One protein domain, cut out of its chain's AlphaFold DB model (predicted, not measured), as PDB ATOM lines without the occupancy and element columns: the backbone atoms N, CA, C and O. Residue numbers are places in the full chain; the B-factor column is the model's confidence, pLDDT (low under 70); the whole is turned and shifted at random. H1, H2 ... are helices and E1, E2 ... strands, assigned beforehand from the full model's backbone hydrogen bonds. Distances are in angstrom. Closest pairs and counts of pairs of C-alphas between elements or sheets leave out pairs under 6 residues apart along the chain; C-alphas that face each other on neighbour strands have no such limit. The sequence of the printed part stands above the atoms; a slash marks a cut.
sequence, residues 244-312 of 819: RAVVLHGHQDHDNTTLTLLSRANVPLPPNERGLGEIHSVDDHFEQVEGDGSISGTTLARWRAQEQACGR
ATOM      1  N   ARG A 244     236.628 205.381 215.093       96.31
ATOM      2  CA  ARG A 244     236.592 206.567 215.966       96.31
ATOM      3  C   ARG A 244     236.066 207.798 215.233       96.31
ATOM      4  O   ARG A 244     235.347 208.608 215.816       96.31
ATOM      5  N   ALA A 245     236.480 207.975 213.983       96.94
ATOM      6  CA  ALA A 245     236.163 209.152 213.191       96.94
ATOM      7  C   ALA A 245     236.161 208.846 211.692       96.94
ATOM      8  O   ALA A 245     236.779 207.881 211.236       96.94
ATOM      9  N   VAL A 246     235.493 209.717 210.942       97.25
ATOM     10  CA  VAL A 246     235.550 209.777 209.482       97.25
ATOM     11  C   VAL A 246     236.242 211.076 209.078       97.25
ATOM     12  O   VAL A 246     235.942 212.139 209.631       97.25
ATOM     13  N   VAL A 247     237.167 210.978 208.127       96.75
ATOM     14  CA  VAL A 247     237.933 212.081 207.545       96.75
ATOM     15  C   VAL A 247     237.678 212.107 206.041       96.75
ATOM     16  O   VAL A 247     237.958 211.142 205.333       96.75
ATOM     17  N   LEU A 248     237.139 213.219 205.555       95.12
ATOM     18  CA  LEU A 248     236.893 213.471 204.142       95.12
ATOM     19  C   LEU A 248     237.968 214.405 203.594       95.12
ATOM     20  O   LEU A 248     238.285 215.427 204.210       95.12
ATOM     21  N   HIS A 249     238.494 214.045 202.432       90.75
ATOM     22  CA  HIS A 249     239.473 214.802 201.668       90.75
ATOM     23  C   HIS A 249     238.794 215.319 200.408       90.75
ATOM     24  O   HIS A 249     238.257 214.544 199.623       90.75
ATOM     25  N   GLY A 250     238.831 216.626 200.213       84.00
ATOM     26  CA  GLY A 250     238.323 217.296 199.030       84.00
ATOM     27  C   GLY A 250     239.401 218.160 198.392       84.00
ATOM     28  O   GLY A 250     240.496 218.351 198.923       84.00
ATOM     29  N   HIS A 251     239.057 218.727 197.249       75.31
ATOM     30  CA  HIS A 251     239.809 219.807 196.634       75.31
ATOM     31  C   HIS A 251     238.820 220.764 195.987       75.31
ATOM     32  O   HIS A 251     237.816 220.346 195.412       75.31
ATOM     33  N   GLN A 252     239.113 222.052 196.118       71.69
ATOM     34  CA  GLN A 252     238.455 223.088 195.346       71.69
ATOM     35  C   GLN A 252     239.002 222.975 193.931       71.69
ATOM     36  O   GLN A 252     240.183 223.239 193.697       71.69
ATOM     37  N   ASP A 253     238.157 222.549 192.995       67.06
ATOM     38  CA  ASP A 253     238.577 222.444 191.604       67.06
ATOM     39  C   ASP A 253     239.005 223.812 191.077       67.06
ATOM     40  O   ASP A 253     239.942 223.890 190.288       67.06
ATOM     41  N   HIS A 254     238.378 224.892 191.545       65.69
ATOM     42  CA  HIS A 254     238.373 226.144 190.812       65.69
ATOM     43  C   HIS A 254     238.953 227.364 191.551       65.69
ATOM     44  O   HIS A 254     239.868 227.983 191.010       65.69
ATOM     45  N   ASP A 255     238.518 227.683 192.777       60.09
ATOM     46  CA  ASP A 255     238.836 228.995 193.373       60.09
ATOM     47  C   ASP A 255     240.120 229.041 194.207       60.09
ATOM     48  O   ASP A 255     240.645 230.128 194.458       60.09
ATOM     49  N   ASN A 256     240.676 227.899 194.636       60.62
ATOM     50  CA  ASN A 256     241.948 227.900 195.362       60.62
ATOM     51  C   ASN A 256     242.587 226.507 195.502       60.62
ATOM     52  O   ASN A 256     242.306 225.766 196.445       60.62
ATOM     53  N   THR A 257     243.544 226.176 194.635       56.19
ATOM     54  CA  THR A 257     244.276 224.897 194.699       56.19
ATOM     55  C   THR A 257     245.204 224.765 195.917       56.19
ATOM     56  O   THR A 257     245.782 223.700 196.120       56.19
ATOM     57  N   THR A 258     245.382 225.820 196.728       53.94
ATOM     58  CA  THR A 258     246.189 225.769 197.965       53.94
ATOM     59  C   THR A 258     245.374 225.420 199.211       53.94
ATOM     60  O   THR A 258     245.948 225.040 200.234       53.94
ATOM     61  N   LEU A 259     244.040 225.501 199.139       62.59
ATOM     62  CA  LEU A 259     243.158 225.119 200.237       62.59
ATOM     63  C   LEU A 259     243.020 223.594 200.272       62.59
ATOM     64  O   LEU A 259     242.289 222.993 199.485       62.59
ATOM     65  N   THR A 260     243.716 222.958 201.217       70.31
ATOM     66  CA  THR A 260     243.437 221.561 201.565       70.31
ATOM     67  C   THR A 260     242.042 221.500 202.180       70.31
ATOM     68  O   THR A 260     241.838 221.951 203.308       70.31
ATOM     69  N   LEU A 261     241.072 220.956 201.448       84.75
ATOM     70  CA  LEU A 261     239.743 220.726 201.992       84.75
ATOM     71  C   LEU A 261     239.770 219.423 202.786       84.75
ATOM     72  O   LEU A 261     239.723 218.331 202.226       84.75
ATOM     73  N   LEU A 262     239.855 219.539 204.105       91.12
ATOM     74  CA  LEU A 262     239.824 218.396 205.007       91.12
ATOM     75  C   LEU A 262     238.707 218.597 206.021       91.12
ATOM     76  O   LEU A 262     238.644 219.619 206.697       91.12
ATOM     77  N   SER A 263     237.813 217.619 206.122       94.00
ATOM     78  CA  SER A 263     236.700 217.640 207.072       94.00
ATOM     79  C   SER A 263     236.692 216.378 207.909       94.00
ATOM     80  O   SER A 263     236.849 215.277 207.392       94.00
ATOM     81  N   ARG A 264     236.498 216.525 209.216       95.75
ATOM     82  CA  ARG A 264     236.542 215.417 210.171       95.75
ATOM     83  C   ARG A 264     235.317 215.440 211.070       95.75
ATOM     84  O   ARG A 264     234.956 216.491 211.587       95.75
ATOM     85  N   ALA A 265     234.742 214.269 211.325       97.25
ATOM     86  CA  ALA A 265     233.707 214.093 212.336       97.25
ATOM     87  C   ALA A 265     233.950 212.820 213.152       97.25
ATOM     88  O   ALA A 265     234.317 211.777 212.612       97.25
ATOM     89  N   ASN A 266     233.734 212.907 214.465       96.69
ATOM     90  CA  ASN A 266     233.776 211.738 215.339       96.69
ATOM     91  C   ASN A 266     232.487 210.928 215.180       96.69
ATOM     92  O   ASN A 266     231.404 211.504 215.051       96.69
ATOM     93  N   VAL A 267     232.603 209.603 215.220       96.62
ATOM     94  CA  VAL A 267     231.439 208.712 215.254       96.62
ATOM     95  C   VAL A 267     230.710 208.915 216.586       96.62
ATOM     96  O   VAL A 267     231.358 208.830 217.632       96.62
ATOM     97  N   PRO A 268     229.394 209.209 216.578       94.69
ATOM     98  CA  PRO A 268     228.617 209.320 217.807       94.69
ATOM     99  C   PRO A 268     228.667 208.017 218.609       94.69
ATOM    100  O   PRO A 268     228.383 206.946 218.073       94.69
ATOM    101  N   LEU A 269     229.015 208.112 219.893       91.44
ATOM    102  CA  LEU A 269     229.112 206.985 220.823       91.44
ATOM    103  C   LEU A 269     228.579 207.380 222.204       91.44
ATOM    104  O   LEU A 269     228.656 208.562 222.554       91.44
ATOM    105  N   PRO A 270     228.084 206.419 223.007       89.31
ATOM    106  CA  PRO A 270     227.735 206.674 224.397       89.31
ATOM    107  C   PRO A 270     228.898 207.260 225.207       89.31
ATOM    108  O   PRO A 270     230.069 206.996 224.903       89.31
ATOM    109  N   PRO A 271     228.600 207.989 226.297       81.38
ATOM    110  CA  PRO A 271     229.625 208.454 227.222       81.38
ATOM    111  C   PRO A 271     230.503 207.293 227.715       81.38
ATOM    112  O   PRO A 271     229.996 206.250 228.119       81.38
ATOM    113  N   ASN A 272     231.823 207.497 227.727       82.12
ATOM    114  CA  ASN A 272     232.853 206.520 228.126       82.12
ATOM    115  C   ASN A 272     233.102 205.348 227.162       82.12
ATOM    116  O   ASN A 272     234.006 204.552 227.419       82.12
ATOM    117  N   GLU A 273     232.391 205.259 226.038       85.94
ATOM    118  CA  GLU A 273     232.760 204.349 224.954       85.94
ATOM    119  C   GLU A 273     233.762 204.999 223.990       85.94
ATOM    120  O   GLU A 273     233.833 206.223 223.851       85.94
ATOM    121  N   ARG A 274     234.580 204.179 223.318       85.50
ATOM    122  CA  ARG A 274     235.570 204.651 222.341       85.50
ATOM    123  C   ARG A 274     235.608 203.739 221.122       85.50
ATOM    124  O   ARG A 274     235.737 202.527 221.260       85.50
ATOM    125  N   GLY A 275     235.550 204.347 219.941       90.69
ATOM    126  CA  GLY A 275     235.895 203.693 218.679       90.69
ATOM    127  C   GLY A 275     237.411 203.651 218.469       90.69
ATOM    128  O   GLY A 275     238.165 204.353 219.154       90.69
ATOM    129  N   LEU A 276     237.858 202.856 217.496       93.69
ATOM    130  CA  LEU A 276     239.275 202.690 217.154       93.69
ATOM    131  C   LEU A 276     239.521 202.996 215.670       93.69
ATOM    132  O   LEU A 276     238.747 202.581 214.818       93.69
ATOM    133  N   GLY A 277     240.616 203.693 215.355       95.56
ATOM    134  CA  GLY A 277     241.002 204.004 213.970       95.56
ATOM    135  C   GLY A 277     240.164 205.105 213.305       95.56
ATOM    136  O   GLY A 277     239.265 205.680 213.918       95.56
ATOM    137  N   GLU A 278     240.493 205.429 212.056       96.44
ATOM    138  CA  GLU A 278     239.834 206.471 211.256       96.44
ATOM    139  C   GLU A 278     239.558 205.950 209.844       96.44
ATOM    140  O   GLU A 278     240.361 205.196 209.299       96.44
ATOM    141  N   ILE A 279     238.433 206.358 209.251       95.50
ATOM    142  CA  ILE A 279     238.125 206.100 207.837       95.50
ATOM    143  C   ILE A 279     238.457 207.356 207.041       95.50
ATOM    144  O   ILE A 279     237.943 208.426 207.356       95.50
ATOM    145  N   HIS A 280     239.283 207.217 206.007       94.88
ATOM    146  CA  HIS A 280     239.638 208.302 205.097       94.88
ATOM    147  C   HIS A 280     238.947 208.080 203.749       94.88
ATOM    148  O   HIS A 280     239.106 207.019 203.154       94.88
ATOM    149  N   SER A 281     238.190 209.072 203.277       90.75
ATOM    150  CA  SER A 281     237.511 209.054 201.973       90.75
ATOM    151  C   SER A 281     237.939 210.266 201.157       90.75
ATOM    152  O   SER A 281     237.973 211.378 201.684       90.75
ATOM    153  N   VAL A 282     238.260 210.054 199.883       85.94
ATOM    154  CA  VAL A 282     238.439 211.129 198.892       85.94
ATOM    155  C   VAL A 282     237.210 211.269 197.995       85.94
ATOM    156  O   VAL A 282     237.068 212.279 197.313       85.94
ATOM    157  N   ASP A 283     236.331 210.269 197.963       79.69
ATOM    158  CA  ASP A 283     235.267 210.151 196.961       79.69
ATOM    159  C   ASP A 283     234.153 211.176 197.180       79.69
ATOM    160  O   ASP A 283     233.582 211.689 196.221       79.69
ATOM    161  N   ASP A 284     233.902 211.533 198.441       85.56
ATOM    162  CA  ASP A 284     232.928 212.546 198.831       85.56
ATOM    163  C   ASP A 284     233.409 213.948 198.408       85.56
ATOM    164  O   ASP A 284     234.291 214.538 199.036       85.56
ATOM    165  N   HIS A 285     232.830 214.488 197.335       83.19
ATOM    166  CA  HIS A 285     233.154 215.821 196.834       83.19
ATOM    167  C   HIS A 285     232.400 216.917 197.604       83.19
ATOM    168  O   HIS A 285     231.180 216.870 197.776       83.19
ATOM    169  N   PHE A 286     233.139 217.932 198.047       87.06
ATOM    170  CA  PHE A 286     232.600 219.138 198.663       87.06
ATOM    171  C   PHE A 286     233.492 220.329 198.331       87.06
ATOM    172  O   PHE A 286     234.713 220.201 198.278       87.06
ATOM    173  N   GLU A 287     232.876 221.491 198.142       80.31
ATOM    174  CA  GLU A 287     233.568 222.713 197.715       80.31
ATOM    175  C   GLU A 287     233.974 223.600 198.902       80.31
ATOM    176  O   GLU A 287     234.861 224.443 198.784       80.31
ATOM    177  N   GLN A 288     233.353 223.404 200.068       84.88
ATOM    178  CA  GLN A 288     233.597 224.200 201.272       84.88
ATOM    179  C   GLN A 288     233.626 223.332 202.533       84.88
ATOM    180  O   GLN A 288     232.818 222.416 202.692       84.88
ATOM    181  N   VAL A 289     234.542 223.628 203.460       82.94
ATOM    182  CA  VAL A 289     234.656 222.905 204.742       82.94
ATOM    183  C   VAL A 289     233.495 223.267 205.674       82.94
ATOM    184  O   VAL A 289     232.841 222.378 206.221       82.94
ATOM    185  N   GLU A 290     233.191 224.559 205.801       83.50
ATOM    186  CA  GLU A 290     232.078 225.119 206.575       83.50
ATOM    187  C   GLU A 290     231.372 226.209 205.760       83.50
ATOM    188  O   GLU A 290     232.000 226.856 204.927       83.50
ATOM    189  N   GLY A 291     230.070 226.392 205.985       79.06
ATOM    190  CA  GLY A 291     229.242 227.361 205.267       79.06
ATOM    191  C   GLY A 291     227.763 226.972 205.267       79.06
ATOM    192  O   GLY A 291     227.400 225.856 205.650       79.06
ATOM    193  N   ASP A 292     226.897 227.896 204.855       65.31
ATOM    194  CA  ASP A 292     225.438 227.723 204.829       65.31
ATOM    195  C   ASP A 292     224.839 227.623 203.413       65.31
ATOM    196  O   ASP A 292     223.694 227.175 203.286       65.31
ATOM    197  N   GLY A 293     225.609 227.983 202.376       71.50
ATOM    198  CA  GLY A 293     225.171 228.010 200.974       71.50
ATOM    199  C   GLY A 293     224.951 226.634 200.330       71.50
ATOM    200  O   GLY A 293     223.903 226.400 199.735       71.50
ATOM    201  N   SER A 294     225.901 225.709 200.480       84.00
ATOM    202  CA  SER A 294     225.826 224.323 199.992       84.00
ATOM    203  C   SER A 294     226.173 223.332 201.107       84.00
ATOM    204  O   SER A 294     226.636 223.728 202.184       84.00
ATOM    205  N   ILE A 295     225.941 222.034 200.889       89.00
ATOM    206  CA  ILE A 295     226.342 221.007 201.858       89.00
ATOM    207  C   ILE A 295     227.860 221.066 202.088       89.00
ATOM    208  O   ILE A 295     228.656 220.765 201.203       89.00
ATOM    209  N   SER A 296     228.247 221.426 203.312       91.00
ATOM    210  CA  SER A 296     229.643 221.542 203.722       91.00
ATOM    211  C   SER A 296     230.303 220.180 203.963       91.00
ATOM    212  O   SER A 296     229.641 219.198 204.324       91.00
ATOM    213  N   GLY A 297     231.631 220.133 203.866       92.06
ATOM    214  CA  GLY A 297     232.425 218.954 204.209       92.06
ATOM    215  C   GLY A 297     232.224 218.507 205.659       92.06
ATOM    216  O   GLY A 297     232.126 217.309 205.924       92.06
ATOM    217  N   THR A 298     232.060 219.442 206.603       93.38
ATOM    218  CA  THR A 298     231.710 219.127 208.003       93.38
ATOM    219  C   THR A 298     230.357 218.427 208.125       93.38
ATOM    220  O   THR A 298     230.211 217.472 208.895       93.38
ATOM    221  N   THR A 299     229.368 218.852 207.334       93.69
ATOM    222  CA  THR A 299     228.038 218.238 207.302       93.69
ATOM    223  C   THR A 299     228.098 216.827 206.721       93.69
ATOM    224  O   THR A 299     227.572 215.904 207.349       93.69
ATOM    225  N   LEU A 300     228.789 216.636 205.591       94.75
ATOM    226  CA  LEU A 300     228.996 215.312 204.993       94.75
ATOM    227  C   LEU A 300     229.754 214.383 205.941       94.75
ATOM    228  O   LEU A 300     229.289 213.274 206.195       94.75
ATOM    229  N   ALA A 301     230.866 214.836 206.530       96.31
ATOM    230  CA  ALA A 301     231.661 214.033 207.459       96.31
ATOM    231  C   ALA A 301     230.812 213.565 208.648       96.31
ATOM    232  O   ALA A 301     230.866 212.395 209.026       96.31
ATOM    233  N   ARG A 302     229.963 214.448 209.194       96.12
ATOM    234  CA  ARG A 302     229.011 214.098 210.257       96.12
ATOM    235  C   ARG A 302     228.006 213.042 209.802       96.12
ATOM    236  O   ARG A 302     227.739 212.114 210.559       96.12
ATOM    237  N   TRP A 303     227.449 213.153 208.598       95.75
ATOM    238  CA  TRP A 303     226.523 212.145 208.076       95.75
ATOM    239  C   TRP A 303     227.199 210.790 207.862       95.75
ATOM    240  O   TRP A 303     226.630 209.775 208.255       95.75
ATOM    241  N   ARG A 304     228.432 210.758 207.341       96.69
ATOM    242  CA  ARG A 304     229.224 209.519 207.243       96.69
ATOM    243  C   ARG A 304     229.549 208.938 208.620       96.69
ATOM    244  O   ARG A 304     229.482 207.732 208.814       96.69
ATOM    245  N   ALA A 305     229.845 209.779 209.609       96.75
ATOM    246  CA  ALA A 305     230.073 209.330 210.980       96.75
ATOM    247  C   ALA A 305     228.797 208.745 211.626       96.75
ATOM    248  O   ALA A 305     228.867 207.738 212.328       96.75
ATOM    249  N   GLN A 306     227.625 209.326 211.353       96.44
ATOM    250  CA  GLN A 306     226.321 208.795 211.776       96.44
ATOM    251  C   GLN A 306     225.980 207.459 211.086       96.44
ATOM    252  O   GLN A 306     225.463 206.554 211.738       96.44
ATOM    253  N   GLU A 307     226.323 207.299 209.803       95.44
ATOM    254  CA  GLU A 307     226.228 206.017 209.080       95.44
ATOM    255  C   GLU A 307     227.038 204.921 209.793       95.44
ATOM    256  O   GLU A 307     226.511 203.844 210.067       95.44
ATOM    257  N   GLN A 308     228.279 205.216 210.199       95.00
ATOM    258  CA  GLN A 308     229.107 204.271 210.964       95.00
ATOM    259  C   GLN A 308     228.516 203.944 212.347       95.00
ATOM    260  O   GLN A 308     228.582 202.796 212.787       95.00
ATOM    261  N   ALA A 309     227.893 204.918 213.023       94.12
ATOM    262  CA  ALA A 309     227.237 204.683 214.313       94.12
ATOM    263  C   ALA A 309     226.055 203.702 214.205       94.12
ATOM    264  O   ALA A 309     225.838 202.905 215.121       94.12
ATOM    265  N   CYS A 310     225.335 203.698 213.078       93.12
ATOM    266  CA  CYS A 310     224.241 202.754 212.827       93.12
ATOM    267  C   CYS A 310     224.719 201.292 212.771       93.12
ATOM    268  O   CYS A 310     223.949 200.388 213.073       93.12
ATOM    269  N   GLY A 311     225.985 201.046 212.418       88.19
ATOM    270  CA  GLY A 311     226.573 199.702 212.386       88.19
ATOM    271  C   GLY A 311     227.003 199.156 213.754       88.19
ATOM    272  O   GLY A 311     227.338 197.979 213.853       88.19
ATOM    273  N   ARG A 312     227.008 199.984 214.813       89.81
ATOM    274  CA  ARG A 312     227.534 199.599 216.135       89.81
ATOM    275  C   ARG A 312     226.665 198.565 216.837       89.81
ATOM    276  O   ARG A 312     227.190 197.580 217.340       89.81
TER     277      ARG A 312
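This is residues 244 to 312 of the 819 residues of the protein "Phage_base_V domain-containing protein" of Bordetella bronchialis (UniProt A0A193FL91). What is the shape? A hairpin of E1 and E2, with short E3 beside E1, makes a sheet with H1 over one face, two layers. How is it built? The 69 printed residues run E1, E2, E3, H1; the mixed sheet's order is E2, E1, E3. The class is mixed, helices and strands, with 32 residues in named elements, under half. The elongated whole, 41 by 23 by 18 A, is only just compact, close to loose, with a radius of gyration of the C-alphas of 12.9 A.

Where are the strands? E1, residues 245 to 251, starts at C-alpha (236.163, 209.152, 213.191) and spans 20.0 A; E2, 260 to 266, spans 19.5 A; E3, 278 to 281, 9.9 A. Where is H1? It is residues 297 to 310, 20.1 A, ending at C-alpha (224.241, 202.754, 212.827).

How do strands pair? E1 and E2 are antiparallel, N 248 to O 263 2.8 A; E1 and E3 are parallel, N 247 to O 279 2.8 A, both within hydrogen-bond range. And H1? It is on the sheet, over E2 and E1, at a height of 7.4 A; its closest C-alphas to E2 are Arg 302 and Ala 265, 5.1 A. Its O i to N i+4 pairs are within range.

How large? The farthest C-alphas, His 254 and Asn 272, are 42.5 A apart, with no cut. Which links are long? E2 to E3 and E3 to H1 are. Where is confidence low? Residues 253 to 259 and 292 are under 70.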